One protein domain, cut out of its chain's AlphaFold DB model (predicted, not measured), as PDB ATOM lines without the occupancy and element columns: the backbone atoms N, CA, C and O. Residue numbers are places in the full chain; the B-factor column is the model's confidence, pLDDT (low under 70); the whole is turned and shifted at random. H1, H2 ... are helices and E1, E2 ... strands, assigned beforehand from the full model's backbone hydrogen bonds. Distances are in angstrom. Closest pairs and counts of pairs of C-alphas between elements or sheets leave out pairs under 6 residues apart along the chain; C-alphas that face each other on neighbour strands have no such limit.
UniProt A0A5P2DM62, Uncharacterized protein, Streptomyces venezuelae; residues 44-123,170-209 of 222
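Overview. This is residues 44 to 123 and 170 to 209 of the 222 residues of an uncharacterized protein of Streptomyces venezuelae (UniProt A0A5P2DM62). A narrow parallel sheet of two short strands, E1 and E2, sits in the core, with H3 and the last part of H7, residues 198 to 202, over one face and H5 over the other. Beyond the strands' last residues, H1, H6 and the first part of H7 come together, and H1 runs on from there, away from the sheet. The 120 printed residues are mostly helix, with two named strands and seven named helices in the order E1 H1 H2 H3 E2 H4 H5 H6 H7, and residues 207 to 208 pair briefly and parallel with residues 98 to 99 of E2. The whole is compact, with a radius of gyration of the C-alphas of 15.7 A and spans of 44 by 33 by 26 A.

Arrangement. Begin at the sheet, where E1, residues 46 to 49, and E2, residues 97 to 100, run parallel at 26 degrees. Look for N 47 and O 97 at 2.8 A and N 99 and O 47 at 2.8 A, both within hydrogen-bond range; C-alphas 48 and 99 face each other at 4.9 A. Between the strands come H1, residues 52 to 67, H2, residues 74 to 77, and H3, residues 79 to 91; together these make a strand-helix-strand unit, two parallel neighbour strands with helices between them. The closest C-alphas of E1 and H3 are those of Phe 47 and Leu 82, at 7.8 A. The closest of E2 and H5, residues 108 to 118, are those of Val 97 and Ala 118, at 7.0 A. H4, residues 101 to 106, touches H5 only at the corner by their link, with Leu 104 and Val 111 the closest at 5.4 A, and they run opposite ways at a steep tilt of 52 degrees. Now look at H7, residues 188 to 202: its closest C-alpha pair with E2 is Met 201 and Leu 98, at 7.7 A. H7 is close to H3 but not clearly touching, with Trp 194 and Trp 79 at 6.4 A; they run the same way at a shallow tilt of 32 degrees. H1, with residues 52 to 56 alone, touches H7, closest at Pro 52 and Arg 195, 5.9 A, at a steep tilt of 51 degrees, opposite ways. With residues 53 to 57 alone it touches H6, residues 175 to 184, closest at Thr 57 and Glu 178, 6.4 A. H6 and H7 only just touch, with 3 pairs of C-alphas within 8 A, and only at the corner by their link; Ile 182 and Ala 188 are the closest, at 5.8 A. H1 and H2 only just touch, also with 3 pairs, closest at Thr 56 and Ser 77, 6.9 A. H5 and H7 are apart. In H1, H3, H4, H5, H6 and H7 every O i to N i+4 pair is within hydrogen-bond range; H2 is too short for such a pair.

Along the chain. Find C-alpha 46 at (-42.706, -21.160, 1.509), where E1 begins; E1 is 9.8 A long and E2 10.2 A. From C-alpha 52 at (-41.010, -3.472, 2.705), H1 runs 22.1 A to C-alpha 67. H3 covers 18.1 A, H5 15.2 A and H6 14.1 A, while H2 and H4 are shorter. H7 runs 20.7 A and ends at C-alpha 202, at (-51.217, -10.030, 3.687).

Size, cuts and confidence. The two C-alphas farthest apart are those of Pro 122 and Ala 184, at 46.2 A. Residues 124 to 169 are not printed, and C-alphas 123 and 170 stand 24.6 A apart across this cut, in the link from H5 to H6. Of the links that are printed whole, H1 to H2 is short and the others are tight. The mean pLDDT of the printed part is 93.6, and no printed residue of this model is under 70.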
ATOM      1  N   PRO A  44     -45.198 -27.713  -0.473       91.56
ATOM      2  CA  PRO A  44     -45.458 -26.357  -0.946       91.56
ATOM      3  C   PRO A  44     -44.242 -25.434  -0.727       91.56
ATOM      4  O   PRO A  44     -43.661 -25.462   0.365       91.56
ATOM      5  N   PRO A  45     -43.850 -24.596  -1.708       94.38
ATOM      6  CA  PRO A  45     -42.874 -23.540  -1.475       94.38
ATOM      7  C   PRO A  45     -43.376 -22.579  -0.394       94.38
ATOM      8  O   PRO A  45     -44.562 -22.242  -0.329       94.38
ATOM      9  N   VAL A  46     -42.443 -22.121   0.438       96.69
ATOM     10  CA  VAL A  46     -42.706 -21.160   1.509       96.69
ATOM     11  C   VAL A  46     -42.141 -19.808   1.103       96.69
ATOM     12  O   VAL A  46     -40.932 -19.650   0.929       96.69
ATOM     13  N   PHE A  47     -43.018 -18.822   0.988       97.12
ATOM     14  CA  PHE A  47     -42.674 -17.443   0.688       97.12
ATOM     15  C   PHE A  47     -42.655 -16.623   1.974       97.12
ATOM     16  O   PHE A  47     -43.654 -16.540   2.687       97.12
ATOM     17  N   VAL A  48     -41.512 -16.002   2.270       96.06
ATOM     18  CA  VAL A  48     -41.343 -15.162   3.461       96.06
ATOM     19  C   VAL A  48     -41.456 -13.693   3.079       96.06
ATOM     20  O   VAL A  48     -40.662 -13.197   2.281       96.06
ATOM     21  N   ILE A  49     -42.405 -12.991   3.694       96.69
ATOM     22  CA  ILE A  49     -42.624 -11.553   3.530       96.69
ATOM     23  C   ILE A  49     -42.286 -10.790   4.815       96.69
ATOM     24  O   ILE A  49     -42.199 -11.346   5.913       96.69
ATOM     25  N   CYS A  50     -42.050  -9.493   4.676       94.81
ATOM     26  CA  CYS A  50     -41.790  -8.555   5.765       94.81
ATOM     27  C   CYS A  50     -42.258  -7.172   5.308       94.81
ATOM     28  O   CYS A  50     -42.349  -6.949   4.102       94.81
ATOM     29  N   ASP A  51     -42.506  -6.243   6.235       95.75
ATOM     30  CA  ASP A  51     -42.748  -4.842   5.881       95.75
ATOM     31  C   ASP A  51     -41.637  -4.347   4.925       95.75
ATOM     32  O   ASP A  51     -40.451  -4.381   5.290       95.75
ATOM     33  N   PRO A  52     -41.986  -3.893   3.703       97.38
ATOM     34  CA  PRO A  52     -41.010  -3.472   2.705       97.38
ATOM     35  C   PRO A  52     -40.057  -2.385   3.192       97.38
ATOM     36  O   PRO A  52     -38.921  -2.318   2.725       97.38
ATOM     37  N   ARG A  53     -40.476  -1.540   4.141       97.19
ATOM     38  CA  ARG A  53     -39.612  -0.499   4.709       97.19
ATOM     39  C   ARG A  53     -38.451  -1.129   5.469       97.19
ATOM     40  O   ARG A  53     -37.302  -0.770   5.234       97.19
ATOM     41  N   LEU A  54     -38.743  -2.123   6.307       94.69
ATOM     42  CA  LEU A  54     -37.748  -2.815   7.128       94.69
ATOM     43  C   LEU A  54     -36.788  -3.661   6.286       94.69
ATOM     44  O   LEU A  54     -35.580  -3.680   6.541       94.69
ATOM     45  N   SER A  55     -37.300  -4.369   5.275       93.50
ATOM     46  CA  SER A  55     -36.444  -5.151   4.378       93.50
ATOM     47  C   SER A  55     -35.550  -4.245   3.522       93.50
ATOM     48  O   SER A  55     -34.357  -4.531   3.381       93.50
ATOM     49  N   THR A  56     -36.070  -3.103   3.058       96.06
ATOM     50  CA  THR A  56     -35.311  -2.103   2.290       96.06
ATOM     51  C   THR A  56     -34.186  -1.488   3.106       96.06
ATOM     52  O   THR A  56     -33.038  -1.486   2.663       96.06
ATOM     53  N   THR A  57     -34.453  -1.002   4.317       95.19
ATOM     54  CA  THR A  57     -33.407  -0.363   5.129       95.19
ATOM     55  C   THR A  57     -32.385  -1.363   5.658       95.19
ATOM     56  O   THR A  57     -31.191  -1.051   5.727       95.19
ATOM     57  N   SER A  58     -32.798  -2.610   5.918       91.06
ATOM     58  CA  SER A  58     -31.867  -3.713   6.170       91.06
ATOM     59  C   SER A  58     -30.936  -3.946   4.975       91.06
ATOM     60  O   SER A  58     -29.720  -4.041   5.166       91.06
ATOM     61  N   ARG A  59     -31.467  -3.971   3.743       91.00
ATOM     62  CA  ARG A  59     -30.663  -4.116   2.520       91.00
ATOM     63  C   ARG A  59     -29.733  -2.922   2.306       91.00
ATOM     64  O   ARG A  59     -28.545  -3.151   2.091       91.00
ATOM     65  N   LEU A  60     -30.216  -1.685   2.457       93.81
ATOM     66  CA  LEU A  60     -29.407  -0.456   2.366       93.81
ATOM     67  C   LEU A  60     -28.213  -0.490   3.326       93.81
ATOM     68  O   LEU A  60     -27.087  -0.165   2.949       93.81
ATOM     69  N   ARG A  61     -28.434  -0.941   4.565       91.06
ATOM     70  CA  ARG A  61     -27.358  -1.121   5.546       91.06
ATOM     71  C   ARG A  61     -26.311  -2.125   5.060       91.06
ATOM     72  O   ARG A  61     -25.123  -1.870   5.238       91.06
ATOM     73  N   ILE A  62     -26.733  -3.247   4.478       85.94
ATOM     74  CA  ILE A  62     -25.809  -4.297   4.038       85.94
ATOM     75  C   ILE A  62     -25.017  -3.863   2.800       85.94
ATOM     76  O   ILE A  62     -23.796  -3.996   2.809       85.94
ATOM     77  N   VAL A  63     -25.657  -3.280   1.780       87.19
ATOM     78  CA  VAL A  63     -24.931  -2.804   0.585       87.19
ATOM     79  C   VAL A  63     -23.923  -1.715   0.958       87.19
ATOM     80  O   VAL A  63     -22.757  -1.806   0.582       87.19
ATOM     81  N   ARG A  64     -24.296  -0.783   1.850       88.38
ATOM     82  CA  ARG A  64     -23.364   0.217   2.389       88.38
ATOM     83  C   ARG A  64     -22.161  -0.425   3.086       88.38
ATOM     84  O   ARG A  64     -21.045   0.057   2.925       88.38
ATOM     85  N   GLN A  65     -22.366  -1.491   3.861       84.00
ATOM     86  CA  GLN A  65     -21.279  -2.203   4.548       84.00
ATOM     87  C   GLN A  65     -20.366  -2.986   3.597       84.00
ATOM     88  O   GLN A  65     -19.183  -3.136   3.898       84.00
ATOM     89  N   LEU A  66     -20.905  -3.499   2.489       78.25
ATOM     90  CA  LEU A  66     -20.168  -4.332   1.539       78.25
ATOM     91  C   LEU A  66     -19.342  -3.515   0.547       78.25
ATOM     92  O   LEU A  66     -18.190  -3.862   0.289       78.25
ATOM     93  N   ASN A  67     -19.916  -2.451  -0.011       80.25
ATOM     94  CA  ASN A  67     -19.309  -1.715  -1.124       80.25
ATOM     95  C   ASN A  67     -19.451  -0.185  -1.014       80.25
ATOM     96  O   ASN A  67     -19.064   0.533  -1.931       80.25
ATOM     97  N   GLY A  68     -19.988   0.332   0.098       85.19
ATOM     98  CA  GLY A  68     -20.159   1.773   0.309       85.19
ATOM     99  C   GLY A  68     -21.326   2.405  -0.459       85.19
ATOM    100  O   GLY A  68     -21.516   3.621  -0.357       85.19
ATOM    101  N   ALA A  69     -22.126   1.616  -1.188       88.25
ATOM    102  CA  ALA A  69     -23.274   2.120  -1.931       88.25
ATOM    103  C   ALA A  69     -24.329   2.742  -1.004       88.25
ATOM    104  O   ALA A  69     -24.546   2.305   0.129       88.25
ATOM    105  N   GLN A  70     -24.995   3.781  -1.508       93.75
ATOM    106  CA  GLN A  70     -26.080   4.477  -0.804       93.75
ATOM    107  C   GLN A  70     -27.472   4.033  -1.259       93.75
ATOM    108  O   GLN A  70     -28.466   4.460  -0.684       93.75
ATOM    109  N   THR A  71     -27.535   3.181  -2.277       95.88
ATOM    110  CA  THR A  71     -28.768   2.642  -2.843       95.88
ATOM    111  C   THR A  71     -28.488   1.284  -3.488       95.88
ATOM    112  O   THR A  71     -27.333   0.854  -3.552       95.88
ATOM    113  N   PHE A  72     -29.536   0.607  -3.946       93.25
ATOM    114  CA  PHE A  72     -29.454  -0.620  -4.728       93.25
ATOM    115  C   PHE A  72     -30.526  -0.612  -5.832       93.25
ATOM    116  O   PHE A  72     -31.564   0.030  -5.661       93.25
ATOM    117  N   PRO A  73     -30.306  -1.303  -6.962       92.50
ATOM    118  CA  PRO A  73     -31.313  -1.424  -8.013       92.50
ATOM    119  C   PRO A  73     -32.616  -2.063  -7.495       92.50
ATOM    120  O   PRO A  73     -32.545  -3.124  -6.874       92.50
ATOM    121  N   PRO A  74     -33.810  -1.517  -7.799       92.81
ATOM    122  CA  PRO A  74     -35.087  -2.010  -7.267       92.81
ATOM    123  C   PRO A  74     -35.333  -3.523  -7.395       92.81
ATOM    124  O   PRO A  74     -35.952  -4.111  -6.508       92.81
ATOM    125  N   PHE A  75     -34.826  -4.174  -8.450       90.12
ATOM    126  CA  PHE A  75     -34.978  -5.623  -8.645       90.12
ATOM    127  C   PHE A  75     -34.301  -6.456  -7.540       90.12
ATOM    128  O   PHE A  75     -34.784  -7.534  -7.202       90.12
ATOM    129  N   GLU A  76     -33.221  -5.955  -6.927       89.31
ATOM    130  CA  GLU A  76     -32.521  -6.645  -5.832       89.31
ATOM    131  C   GLU A  76     -33.343  -6.689  -4.538       89.31
ATOM    132  O   GLU A  76     -32.991  -7.412  -3.604       89.31
ATOM    133  N   SER A  77     -34.443  -5.930  -4.458       90.88
ATOM    134  CA  SER A  77     -35.395  -6.042  -3.351       90.88
ATOM    135  C   SER A  77     -36.075  -7.415  -3.312       90.88
ATOM    136  O   SER A  77     -36.507  -7.861  -2.249       90.88
ATOM    137  N   GLY A  78     -36.177  -8.081  -4.469       92.56
ATOM    138  CA  GLY A  78     -36.887  -9.341  -4.633       92.56
ATOM    139  C   GLY A  78     -38.412  -9.226  -4.649       92.56
ATOM    140  O   GLY A  78     -39.063 -10.251  -4.846       92.56
ATOM    141  N   TRP A  79     -38.996  -8.033  -4.485       95.62
ATOM    142  CA  TRP A  79     -40.454  -7.845  -4.451       95.62
ATOM    143  C   TRP A  79     -41.122  -8.137  -5.792       95.62
ATOM    144  O   TRP A  79     -42.163  -8.792  -5.828       95.62
ATOM    145  N   GLN A  80     -40.506  -7.704  -6.894       94.44
ATOM    146  CA  GLN A  80     -40.994  -7.978  -8.246       94.44
ATOM    147  C   GLN A  80     -40.994  -9.488  -8.519       94.44
ATOM    148  O   GLN A  80     -42.015 -10.046  -8.916       94.44
ATOM    149  N   SER A  81     -39.873 -10.161  -8.240       94.62
ATOM    150  CA  SER A  81     -39.738 -11.609  -8.430       94.62
ATOM    151  C   SER A  81     -40.672 -12.398  -7.516       94.62
ATOM    152  O   SER A  81     -41.284 -13.358  -7.964       94.62
ATOM    153  N   LEU A  82     -40.836 -11.975  -6.260       95.62
ATOM    154  CA  LEU A  82     -41.775 -12.590  -5.323       95.62
ATOM    155  C   LEU A  82     -43.215 -12.513  -5.846       95.62
ATOM    156  O   LEU A  82     -43.923 -13.518  -5.853       95.62
ATOM    157  N   ARG A  83     -43.642 -11.332  -6.311       95.88
ATOM    158  CA  ARG A  83     -44.974 -11.140  -6.895       95.88
ATOM    159  C   ARG A  83     -45.181 -12.040  -8.113       95.88
ATOM    160  O   ARG A  83     -46.175 -12.758  -8.157       95.88
ATOM    161  N   MET A  84     -44.228 -12.047  -9.044       95.69
ATOM    162  CA  MET A  84     -44.258 -12.900 -10.237       95.69
ATOM    163  C   MET A  84     -44.365 -14.389  -9.870       95.69
ATOM    164  O   MET A  84     -45.182 -15.108 -10.435       95.69
ATOM    165  N   GLN A  85     -43.574 -14.855  -8.901       96.38
ATOM    166  CA  GLN A  85     -43.578 -16.255  -8.461       96.38
ATOM    167  C   GLN A  85     -44.916 -16.652  -7.823       96.38
ATOM    168  O   GLN A  85     -45.438 -17.725  -8.120       96.38
ATOM    169  N   LEU A  86     -45.517 -15.778  -7.007       96.31
ATOM    170  CA  LEU A  86     -46.854 -16.004  -6.445       96.31
ATOM    171  C   LEU A  86     -47.943 -16.008  -7.523       96.31
ATOM    172  O   LEU A  86     -48.829 -16.860  -7.497       96.31
ATOM    173  N   GLU A  87     -47.882 -15.083  -8.483       95.75
ATOM    174  CA  GLU A  87     -48.800 -15.051  -9.626       95.75
ATOM    175  C   GLU A  87     -48.692 -16.334 -10.461       95.75
ATOM    176  O   GLU A  87     -49.721 -16.904 -10.822       95.75
ATOM    177  N   LEU A  88     -47.478 -16.849 -10.681       94.19
ATOM    178  CA  LEU A  88     -47.259 -18.132 -11.349       94.19
ATOM    179  C   LEU A  88     -47.848 -19.299 -10.551       94.19
ATOM    180  O   LEU A  88     -48.527 -20.147 -11.131       94.19
ATOM    181  N   CYS A  89     -47.651 -19.330  -9.229       95.38
ATOM    182  CA  CYS A  89     -48.255 -20.360  -8.392       95.38
ATOM    183  C   CYS A  89     -49.784 -20.359  -8.499       95.38
ATOM    184  O   CYS A  89     -50.377 -21.415  -8.700       95.38
ATOM    185  N   ARG A  90     -50.418 -19.180  -8.449       94.44
ATOM    186  CA  ARG A  90     -51.873 -19.038  -8.618       94.44
ATOM    187  C   ARG A  90     -52.334 -19.459 -10.012       94.44
ATOM    188  O   ARG A  90     -53.318 -20.173 -10.135       94.44
ATOM    189  N   ALA A  91     -51.625 -19.042 -11.060       93.88
ATOM    190  CA  ALA A  91     -51.991 -19.340 -12.444       93.88
ATOM    191  C   ALA A  91     -51.870 -20.832 -12.804       93.88
ATOM    192  O   ALA A  91     -52.477 -21.278 -13.775       93.88
ATOM    193  N   ARG A  92     -51.063 -21.590 -12.055       90.81
ATOM    194  CA  ARG A  92     -50.792 -23.016 -12.285       90.81
ATOM    195  C   ARG A  92     -51.352 -23.928 -11.189       90.81
ATOM    196  O   ARG A  92     -50.979 -25.097 -11.154       90.81
ATOM    197  N   ASP A  93     -52.193 -23.402 -10.296       90.81
ATOM    198  CA  ASP A  93     -52.754 -24.129  -9.147       90.81
ATOM    199  C   ASP A  93     -51.687 -24.846  -8.295       90.81
ATOM    200  O   ASP A  93     -51.899 -25.936  -7.761       90.81
ATOM    201  N   ILE A  94     -50.506 -24.238  -8.166       91.69
ATOM    202  CA  ILE A  94     -49.426 -24.760  -7.331       91.69
ATOM    203  C   ILE A  94     -49.717 -24.348  -5.885       91.69
ATOM    204  O   ILE A  94     -49.746 -23.148  -5.606       91.69
ATOM    205  N   PRO A  95     -49.883 -25.293  -4.940       92.56
ATOM    206  CA  PRO A  95     -50.046 -24.952  -3.532       92.56
ATOM    207  C   PRO A  95     -48.796 -24.239  -3.017       92.56
ATOM    208  O   PRO A  95     -47.689 -24.710  -3.267       92.56
ATOM    209  N   TYR A  96     -48.961 -23.152  -2.270       95.94
ATOM    210  CA  TYR A  96     -47.871 -22.410  -1.631       95.94
ATOM    211  C   TYR A  96     -48.266 -21.973  -0.223       95.94
ATOM    212  O   TYR A  96     -49.438 -22.018   0.147       95.94
ATOM    213  N   VAL A  97     -47.279 -21.544   0.561       97.25
ATOM    214  CA  VAL A  97     -47.480 -20.975   1.898       97.25
ATOM    215  C   VAL A  97     -46.860 -19.589   1.942       97.25
ATOM    216  O   VAL A  97     -45.717 -19.407   1.524       97.25
ATOM    217  N   LEU A  98     -47.592 -18.616   2.481       97.75
ATOM    218  CA  LEU A  98     -47.070 -17.290   2.794       97.75
ATOM    219  C   LEU A  98     -46.842 -17.162   4.297       97.75
ATOM    220  O   LEU A  98     -47.714 -17.485   5.096       97.75
ATOM    221  N   LEU A  99     -45.677 -16.654   4.683       96.81
ATOM    222  CA  LEU A  99     -45.305 -16.395   6.068       96.81
ATOM    223  C   LEU A  99     -44.819 -14.957   6.201       96.81
ATOM    224  O   LEU A  99     -43.849 -14.556   5.561       96.81
ATOM    225  N   ASP A 100     -45.431 -14.198   7.102       96.50
ATOM    226  CA  ASP A 100     -44.890 -12.906   7.501       96.50
ATOM    227  C   ASP A 100     -43.906 -13.062   8.662       96.50
ATOM    228  O   ASP A 100     -44.236 -13.593   9.726       96.50
ATOM    229  N   SER A 101     -42.691 -12.554   8.473       94.06
ATOM    230  CA  SER A 101     -41.660 -12.572   9.507       94.06
ATOM    231  C   SER A 101     -42.062 -11.824  10.784       94.06
ATOM    232  O   SER A 101     -41.591 -12.189  11.857       94.06
ATOM    233  N   ASP A 102     -42.925 -10.810  10.710       92.50
ATOM    234  CA  ASP A 102     -43.406 -10.094  11.891       92.50
ATOM    235  C   ASP A 102     -44.449 -10.900  12.668       92.50
ATOM    236  O   ASP A 102     -44.435 -10.862  13.897       92.50
ATOM    237  N   ASP A 103     -45.289 -11.688  11.986       94.44
ATOM    238  CA  ASP A 103     -46.184 -12.635  12.666       94.44
ATOM    239  C   ASP A 103     -45.375 -13.744  13.340       94.44
ATOM    240  O   ASP A 103     -45.607 -14.046  14.510       94.44
ATOM    241  N   LEU A 104     -44.364 -14.286  12.648       94.56
ATOM    242  CA  LEU A 104     -43.465 -15.291  13.221       94.56
ATOM    243  C   LEU A 104     -42.742 -14.765  14.468       94.56
ATOM    244  O   LEU A 104     -42.539 -15.505  15.421       94.56
ATOM    245  N   ARG A 105     -42.343 -13.491  14.490       92.69
ATOM    246  CA  ARG A 105     -41.699 -12.890  15.669       92.69
ATOM    247  C   ARG A 105     -42.672 -12.610  16.811       92.69
ATOM    248  O   ARG A 105     -42.237 -12.600  17.959       92.69
ATOM    249  N   ALA A 106     -43.939 -12.340  16.504       92.38
ATOM    250  CA  ALA A 106     -44.968 -12.046  17.495       92.38
ATOM    251  C   ALA A 106     -45.518 -13.314  18.170       92.38
ATOM    252  O   ALA A 106     -45.759 -13.304  19.375       92.38
ATOM    253  N   ASP A 107     -45.675 -14.405  17.416       93.31
ATOM    254  CA  ASP A 107     -46.121 -15.712  17.915       93.31
ATOM    255  C   ASP A 107     -45.263 -16.849  17.320       93.31
ATOM    256  O   ASP A 107     -45.738 -17.598  16.459       93.31
ATOM    257  N   PRO A 108     -43.991 -17.002  17.754       93.75
ATOM    258  CA  PRO A 108     -43.083 -18.002  17.190       93.75
ATOM    259  C   PRO A 108     -43.648 -19.420  17.214       93.75
ATOM    260  O   PRO A 108     -43.607 -20.113  16.201       93.75
ATOM    261  N   ALA A 109     -44.220 -19.832  18.346       92.75
ATOM    262  CA  ALA A 109     -44.756 -21.176  18.518       92.75
ATOM    263  C   ALA A 109     -46.017 -21.408  17.669       92.75
ATOM    264  O   ALA A 109     -46.137 -22.441  17.009       92.75
ATOM    265  N   GLY A 110     -46.958 -20.456  17.660       93.19
ATOM    266  CA  GLY A 110     -48.194 -20.590  16.891       93.19
ATOM    267  C   GLY A 110     -47.947 -20.587  15.386       93.19
ATOM    268  O   GLY A 110     -48.471 -21.448  14.677       93.19
ATOM    269  N   VAL A 111     -47.100 -19.679  14.899       94.62
ATOM    270  CA  VAL A 111     -46.761 -19.599  13.473       94.62
ATOM    271  C   VAL A 111     -45.931 -20.802  13.029       94.62
ATOM    272  O   VAL A 111     -46.185 -21.345  11.957       94.62
ATOM    273  N   THR A 112     -44.992 -21.282  13.850       94.19
ATOM    274  CA  THR A 112     -44.214 -22.490  13.528       94.19
ATOM    275  C   THR A 112     -45.112 -23.723  13.458       94.19
ATOM    276  O   THR A 112     -45.015 -24.496  12.507       94.19
ATOM    277  N   ALA A 113     -46.047 -23.892  14.399       92.81
ATOM    278  CA  ALA A 113     -47.020 -24.983  14.343       92.81
ATOM    279  C   ALA A 113     -47.899 -24.915  13.079       92.81
ATOM    280  O   ALA A 113     -48.104 -25.939  12.422       92.81
ATOM    281  N   ALA A 114     -48.373 -23.719  12.710       93.88
ATOM    282  CA  ALA A 114     -49.150 -23.503  11.491       93.88
ATOM    283  C   ALA A 114     -48.337 -23.807  10.223       93.88
ATOM    284  O   ALA A 114     -48.848 -24.459   9.314       93.88
ATOM    285  N   LEU A 115     -47.062 -23.403  10.186       93.75
ATOM    286  CA  LEU A 115     -46.154 -23.703   9.082       93.75
ATOM    287  C   LEU A 115     -45.969 -25.206   8.906       93.75
ATOM    288  O   LEU A 115     -46.173 -25.705   7.806       93.75
ATOM    289  N   MET A 116     -45.634 -25.924   9.982       91.75
ATOM    290  CA  MET A 116     -45.423 -27.376   9.940       91.75
ATOM    291  C   MET A 116     -46.667 -28.105   9.422       91.75
ATOM    292  O   MET A 116     -46.548 -28.969   8.555       91.75
ATOM    293  N   ALA A 117     -47.857 -27.698   9.873       91.12
ATOM    294  CA  ALA A 117     -49.117 -28.236   9.369       91.12
ATOM    295  C   ALA A 117     -49.321 -27.942   7.871       91.12
ATOM    296  O   ALA A 117     -49.673 -28.846   7.117       91.12
ATOM    297  N   ALA A 118     -49.063 -26.706   7.430       91.06
ATOM    298  CA  ALA A 118     -49.253 -26.290   6.041       91.06
ATOM    299  C   ALA A 118     -48.307 -27.004   5.060       91.06
ATOM    300  O   ALA A 118     -48.699 -27.291   3.930       91.06
ATOM    301  N   VAL A 119     -47.084 -27.337   5.488       89.00
ATOM    302  CA  VAL A 119     -46.121 -28.095   4.667       89.00
ATOM    303  C   VAL A 119     -46.216 -29.615   4.851       89.00
ATOM    304  O   VAL A 119     -45.454 -30.354   4.231       89.00
ATOM    305  N   GLY A 120     -47.141 -30.100   5.690       86.12
ATOM    306  CA  GLY A 120     -47.361 -31.529   5.926       86.12
ATOM    307  C   GLY A 120     -46.259 -32.215   6.741       86.12
ATOM    308  O   GLY A 120     -46.044 -33.416   6.592       86.12
ATOM    309  N   LEU A 121     -45.546 -31.471   7.589       85.38
ATOM    310  CA  LEU A 121     -44.511 -32.003   8.472       85.38
ATOM    311  C   LEU A 121     -45.045 -32.237   9.899       85.38
ATOM    312  O   LEU A 121     -45.893 -31.482  10.381       85.38
ATOM    313  N   PRO A 122     -44.537 -33.257  10.616       84.25
ATOM    314  CA  PRO A 122     -44.936 -33.507  11.996       84.25
ATOM    315  C   PRO A 122     -44.516 -32.350  12.905       84.25
ATOM    316  O   PRO A 122     -43.441 -31.776  12.740       84.25
ATOM    317  N   THR A 123     -45.331 -32.034  13.910       84.00
ATOM    318  CA  THR A 123     -44.958 -31.036  14.916       84.00
ATOM    319  C   THR A 123     -43.725 -31.503  15.689       84.00
ATOM    320  O   THR A 123     -43.726 -32.574  16.296       84.00
ATOM    321  N   ARG A 170     -39.304  -8.504  17.420       84.69
ATOM    322  CA  ARG A 170     -39.007  -7.274  16.687       84.69
ATOM    323  C   ARG A 170     -38.506  -6.218  17.679       84.69
ATOM    324  O   ARG A 170     -39.144  -5.984  18.701       84.69
ATOM    325  N   GLY A 171     -37.362  -5.606  17.376       85.31
ATOM    326  CA  GLY A 171     -36.878  -4.443  18.123       85.31
ATOM    327  C   GLY A 171     -37.743  -3.209  17.861       85.31
ATOM    328  O   GLY A 171     -38.591  -3.215  16.968       85.31
ATOM    329  N   GLU A 172     -37.514  -2.140  18.617       89.00
ATOM    330  CA  GLU A 172     -38.169  -0.854  18.366       89.00
ATOM    331  C   GLU A 172     -37.817  -0.317  16.971       89.00
ATOM    332  O   GLU A 172     -36.670  -0.405  16.523       89.00
ATOM    333  N   VAL A 173     -38.819   0.238  16.285       91.00
ATOM    334  CA  VAL A 173     -38.688   0.787  14.933       91.00
ATOM    335  C   VAL A 173     -39.001   2.275  14.971       91.00
ATOM    336  O   VAL A 173     -40.072   2.683  15.412       91.00
ATOM    337  N   SER A 174     -38.077   3.078  14.454       95.12
ATOM    338  CA  SER A 174     -38.268   4.516  14.268       95.12
ATOM    339  C   SER A 174     -38.709   4.782  12.830       95.12
ATOM    340  O   SER A 174     -37.861   5.015  11.971       95.12
ATOM    341  N   TRP A 175     -40.016   4.767  12.558       94.31
ATOM    342  CA  TRP A 175     -40.550   4.885  11.191       94.31
ATOM    343  C   TRP A 175     -40.059   6.122  10.437       94.31
ATOM    344  O   TRP A 175     -39.636   5.995   9.294       94.31
ATOM    345  N   GLU A 176     -39.987   7.275  11.106       96.81
ATOM    346  CA  GLU A 176     -39.438   8.513  10.534       96.81
ATOM    347  C   GLU A 176     -38.005   8.322  10.005       96.81
ATOM    348  O   GLU A 176     -37.651   8.774   8.918       96.81
ATOM    349  N   ARG A 177     -37.175   7.580  10.747       95.81
ATOM    350  CA  ARG A 177     -35.786   7.300  10.372       95.81
ATOM    351  C   ARG A 177     -35.707   6.332   9.195       95.81
ATOM    352  O   ARG A 177     -34.852   6.511   8.323       95.81
ATOM    353  N   GLU A 178     -36.545   5.298   9.191       95.94
ATOM    354  CA  GLU A 178     -36.589   4.330   8.094       95.94
ATOM    355  C   GLU A 178     -37.019   5.023   6.793       95.94
ATOM    356  O   GLU A 178     -36.339   4.906   5.774       95.94
ATOM    357  N   GLU A 179     -38.077   5.834   6.846       96.94
ATOM    358  CA  GLU A 179     -38.602   6.584   5.701       96.94
ATOM    359  C   GLU A 179     -37.610   7.637   5.193       96.94
ATOM    360  O   GLU A 179     -37.360   7.706   3.989       96.94
ATOM    361  N   ALA A 180     -36.945   8.377   6.088       97.56
ATOM    362  CA  ALA A 180     -35.877   9.301   5.703       97.56
ATOM    363  C   ALA A 180     -34.704   8.581   5.013       97.56
ATOM    364  O   ALA A 180     -34.141   9.085   4.041       97.56
ATOM    365  N   THR A 181     -34.347   7.380   5.484       97.44
ATOM    366  CA  THR A 181     -33.284   6.560   4.882       97.44
ATOM    367  C   THR A 181     -33.671   6.081   3.481       97.44
ATOM    368  O   THR A 181     -32.846   6.127   2.570       97.44
ATOM    369  N   ILE A 182     -34.921   5.652   3.294       98.19
ATOM    370  CA  ILE A 182     -35.466   5.211   2.001       98.19
ATOM    371  C   ILE A 182     -35.514   6.373   1.004       98.19
ATOM    372  O   ILE A 182     -35.072   6.227  -0.137       98.19
ATOM    373  N   ALA A 183     -35.997   7.538   1.440       98.00
ATOM    374  CA  ALA A 183     -36.053   8.739   0.614       98.00
ATOM    375  C   ALA A 183     -34.650   9.183   0.172       98.00
ATOM    376  O   ALA A 183     -34.431   9.452  -1.007       98.00
ATOM    377  N   ALA A 184     -33.674   9.178   1.088       97.81
ATOM    378  CA  ALA A 184     -32.283   9.508   0.773       97.81
ATOM    379  C   ALA A 184     -31.633   8.535  -0.228       97.81
ATOM    380  O   ALA A 184     -30.703   8.919  -0.935       97.81
ATOM    381  N   ALA A 185     -32.117   7.292  -0.306       97.38
ATOM    382  CA  ALA A 185     -31.670   6.296  -1.277       97.38
ATOM    383  C   ALA A 185     -32.386   6.391  -2.638       97.38
ATOM    384  O   ALA A 185     -32.021   5.660  -3.560       97.38
ATOM    385  N   GLY A 186     -33.394   7.264  -2.773       97.94
ATOM    386  CA  GLY A 186     -34.191   7.413  -3.993       97.94
ATOM    387  C   GLY A 186     -35.182   6.272  -4.245       97.94
ATOM    388  O   GLY A 186     -35.563   6.067  -5.387       97.94
ATOM    389  N   LEU A 187     -35.583   5.530  -3.205       98.12
ATOM    390  CA  LEU A 187     -36.423   4.322  -3.314       98.12
ATOM    391  C   LEU A 187     -37.866   4.532  -2.819       98.12
ATOM    392  O   LEU A 187     -38.580   3.567  -2.560       98.12
ATOM    393  N   ALA A 188     -38.300   5.780  -2.615       98.06
ATOM    394  CA  ALA A 188     -39.598   6.072  -2.001       98.06
ATOM    395  C   ALA A 188     -40.780   5.520  -2.821       98.06
ATOM    396  O   ALA A 188     -41.650   4.856  -2.256       98.06
ATOM    397  N   ASP A 189     -40.775   5.742  -4.136       98.12
ATOM    398  CA  ASP A 189     -41.845   5.288  -5.033       98.12
ATOM    399  C   ASP A 189     -41.865   3.758  -5.159       98.12
ATOM    400  O   ASP A 189     -42.928   3.137  -5.068       98.12
ATOM    401  N   ASP A 190     -40.687   3.136  -5.274       98.31
ATOM    402  CA  ASP A 190     -40.543   1.680  -5.290       98.31
ATOM    403  C   ASP A 190     -41.098   1.054  -4.003       98.31
ATOM    404  O   ASP A 190     -41.924   0.143  -4.049       98.31
ATOM    405  N   VAL A 191     -40.709   1.581  -2.836       98.12
ATOM    406  CA  VAL A 191     -41.191   1.082  -1.542       98.12
ATOM    407  C   VAL A 191     -42.691   1.303  -1.381       98.12
ATOM    408  O   VAL A 191     -43.368   0.430  -0.840       98.12
ATOM    409  N   ALA A 192     -43.243   2.422  -1.853       98.19
ATOM    410  CA  ALA A 192     -44.687   2.645  -1.836       98.19
ATOM    411  C   ALA A 192     -45.428   1.566  -2.644       98.19
ATOM    412  O   ALA A 192     -46.423   1.010  -2.172       98.19
ATOM    413  N   GLN A 193     -44.900   1.201  -3.814       98.25
ATOM    414  CA  GLN A 193     -45.442   0.110  -4.617       98.25
ATOM    415  C   GLN A 193     -45.284  -1.256  -3.931       98.25
ATOM    416  O   GLN A 193     -46.238  -2.031  -3.879       98.25
ATOM    417  N   TRP A 194     -44.127  -1.548  -3.335       98.25
ATOM    418  CA  TRP A 194     -43.921  -2.799  -2.600       98.25
ATOM    419  C   TRP A 194     -44.827  -2.910  -1.376       98.25
ATOM    420  O   TRP A 194     -45.273  -4.004  -1.047       98.25
ATOM    421  N   ARG A 195     -45.153  -1.791  -0.716       98.12
ATOM    422  CA  ARG A 195     -46.130  -1.756   0.384       98.12
ATOM    423  C   ARG A 195     -47.522  -2.117  -0.088       98.12
ATOM    424  O   ARG A 195     -48.195  -2.879   0.593       98.12
ATOM    425  N   HIS A 196     -47.929  -1.635  -1.256       98.06
ATOM    426  CA  HIS A 196     -49.191  -2.060  -1.844       98.06
ATOM    427  C   HIS A 196     -49.220  -3.581  -2.069       98.06
ATOM    428  O   HIS A 196     -50.157  -4.241  -1.632       98.06
ATOM    429  N   TRP A 197     -48.160  -4.156  -2.648       98.06
ATOM    430  CA  TRP A 197     -48.067  -5.606  -2.866       98.06
ATOM    431  C   TRP A 197     -47.992  -6.407  -1.569       98.06
ATOM    432  O   TRP A 197     -48.575  -7.483  -1.477       98.06
ATOM    433  N   TYR A 198     -47.298  -5.891  -0.556       98.06
ATOM    434  CA  TYR A 198     -47.263  -6.494   0.770       98.06
ATOM    435  C   TYR A 198     -48.672  -6.607   1.355       98.06
ATOM    436  O   TYR A 198     -49.037  -7.691   1.794       98.06
ATOM    437  N   GLU A 199     -49.488  -5.552   1.296       97.56
ATOM    438  CA  GLU A 199     -50.877  -5.612   1.778       97.56
ATOM    439  C   GLU A 199     -51.741  -6.591   0.961       97.56
ATOM    440  O   GLU A 199     -52.539  -7.331   1.536       97.56
ATOM    441  N   GLU A 200     -51.542  -6.679  -0.361       97.00
ATOM    442  CA  GLU A 200     -52.185  -7.715  -1.188       97.00
ATOM    443  C   GLU A 200     -51.798  -9.131  -0.720       97.00
ATOM    444  O   GLU A 200     -52.660  -9.995  -0.577       97.00
ATOM    445  N   MET A 201     -50.513  -9.373  -0.432       96.56
ATOM    446  CA  MET A 201     -50.015 -10.664   0.069       96.56
ATOM    447  C   MET A 201     -50.458 -10.946   1.510       96.56
ATOM    448  O   MET A 201     -50.660 -12.100   1.877       96.56
ATOM    449  N   ARG A 202     -50.651  -9.912   2.335       96.31
ATOM    450  CA  ARG A 202     -51.217 -10.030   3.687       96.31
ATOM    451  C   ARG A 202     -52.678 -10.470   3.675       96.31
ATOM    452  O   ARG A 202     -53.135 -11.066   4.648       96.31
ATOM    453  N   ALA A 203     -53.405 -10.152   2.608       95.94
ATOM    454  CA  ALA A 203     -54.785 -10.575   2.400       95.94
ATOM    455  C   ALA A 203     -54.902 -11.943   1.702       95.94
ATOM    456  O   ALA A 203     -56.014 -12.438   1.514       95.94
ATOM    457  N   ASP A 204     -53.780 -12.552   1.309       96.44
ATOM    458  CA  ASP A 204     -53.761 -13.830   0.608       96.44
ATOM    459  C   ASP A 204     -54.233 -14.977   1.525       96.44
ATOM    460  O   ASP A 204     -53.756 -15.093   2.658       96.44
ATOM    461  N   PRO A 205     -55.144 -15.857   1.064       94.75
ATOM    462  CA  PRO A 205     -55.637 -16.979   1.864       94.75
ATOM    463  C   PRO A 205     -54.560 -18.013   2.226       94.75
ATOM    464  O   PRO A 205     -54.769 -18.799   3.147       94.75
ATOM    465  N   ALA A 206     -53.424 -18.033   1.526       95.75
ATOM    466  CA  ALA A 206     -52.289 -18.898   1.825       95.75
ATOM    467  C   ALA A 206     -51.381 -18.346   2.943       95.75
ATOM    468  O   ALA A 206     -50.399 -18.998   3.310       95.75
ATOM    469  N   LEU A 207     -51.670 -17.150   3.478       96.81
ATOM    470  CA  LEU A 207     -50.949 -16.594   4.619       96.81
ATOM    471  C   LEU A 207     -51.253 -17.396   5.888       96.81
ATOM    472  O   LEU A 207     -52.388 -17.439   6.367       96.81
ATOM    473  N   ILE A 208     -50.210 -17.954   6.498       94.06
ATOM    474  CA  ILE A 208     -50.306 -18.518   7.841       94.06
ATOM    475  C   ILE A 208     -50.219 -17.399   8.879       94.06
ATOM    476  O   ILE A 208     -49.186 -16.757   9.062       94.06
ATOM    477  N   ALA A 209     -51.326 -17.160   9.574       77.75
ATOM    478  CA  ALA A 209     -51.369 -16.237  10.697       77.75
ATOM    479  C   ALA A 209     -51.209 -17.004  12.016       77.75
ATOM    480  O   ALA A 209     -51.862 -18.027  12.239       77.75
TER     481      ALA A 209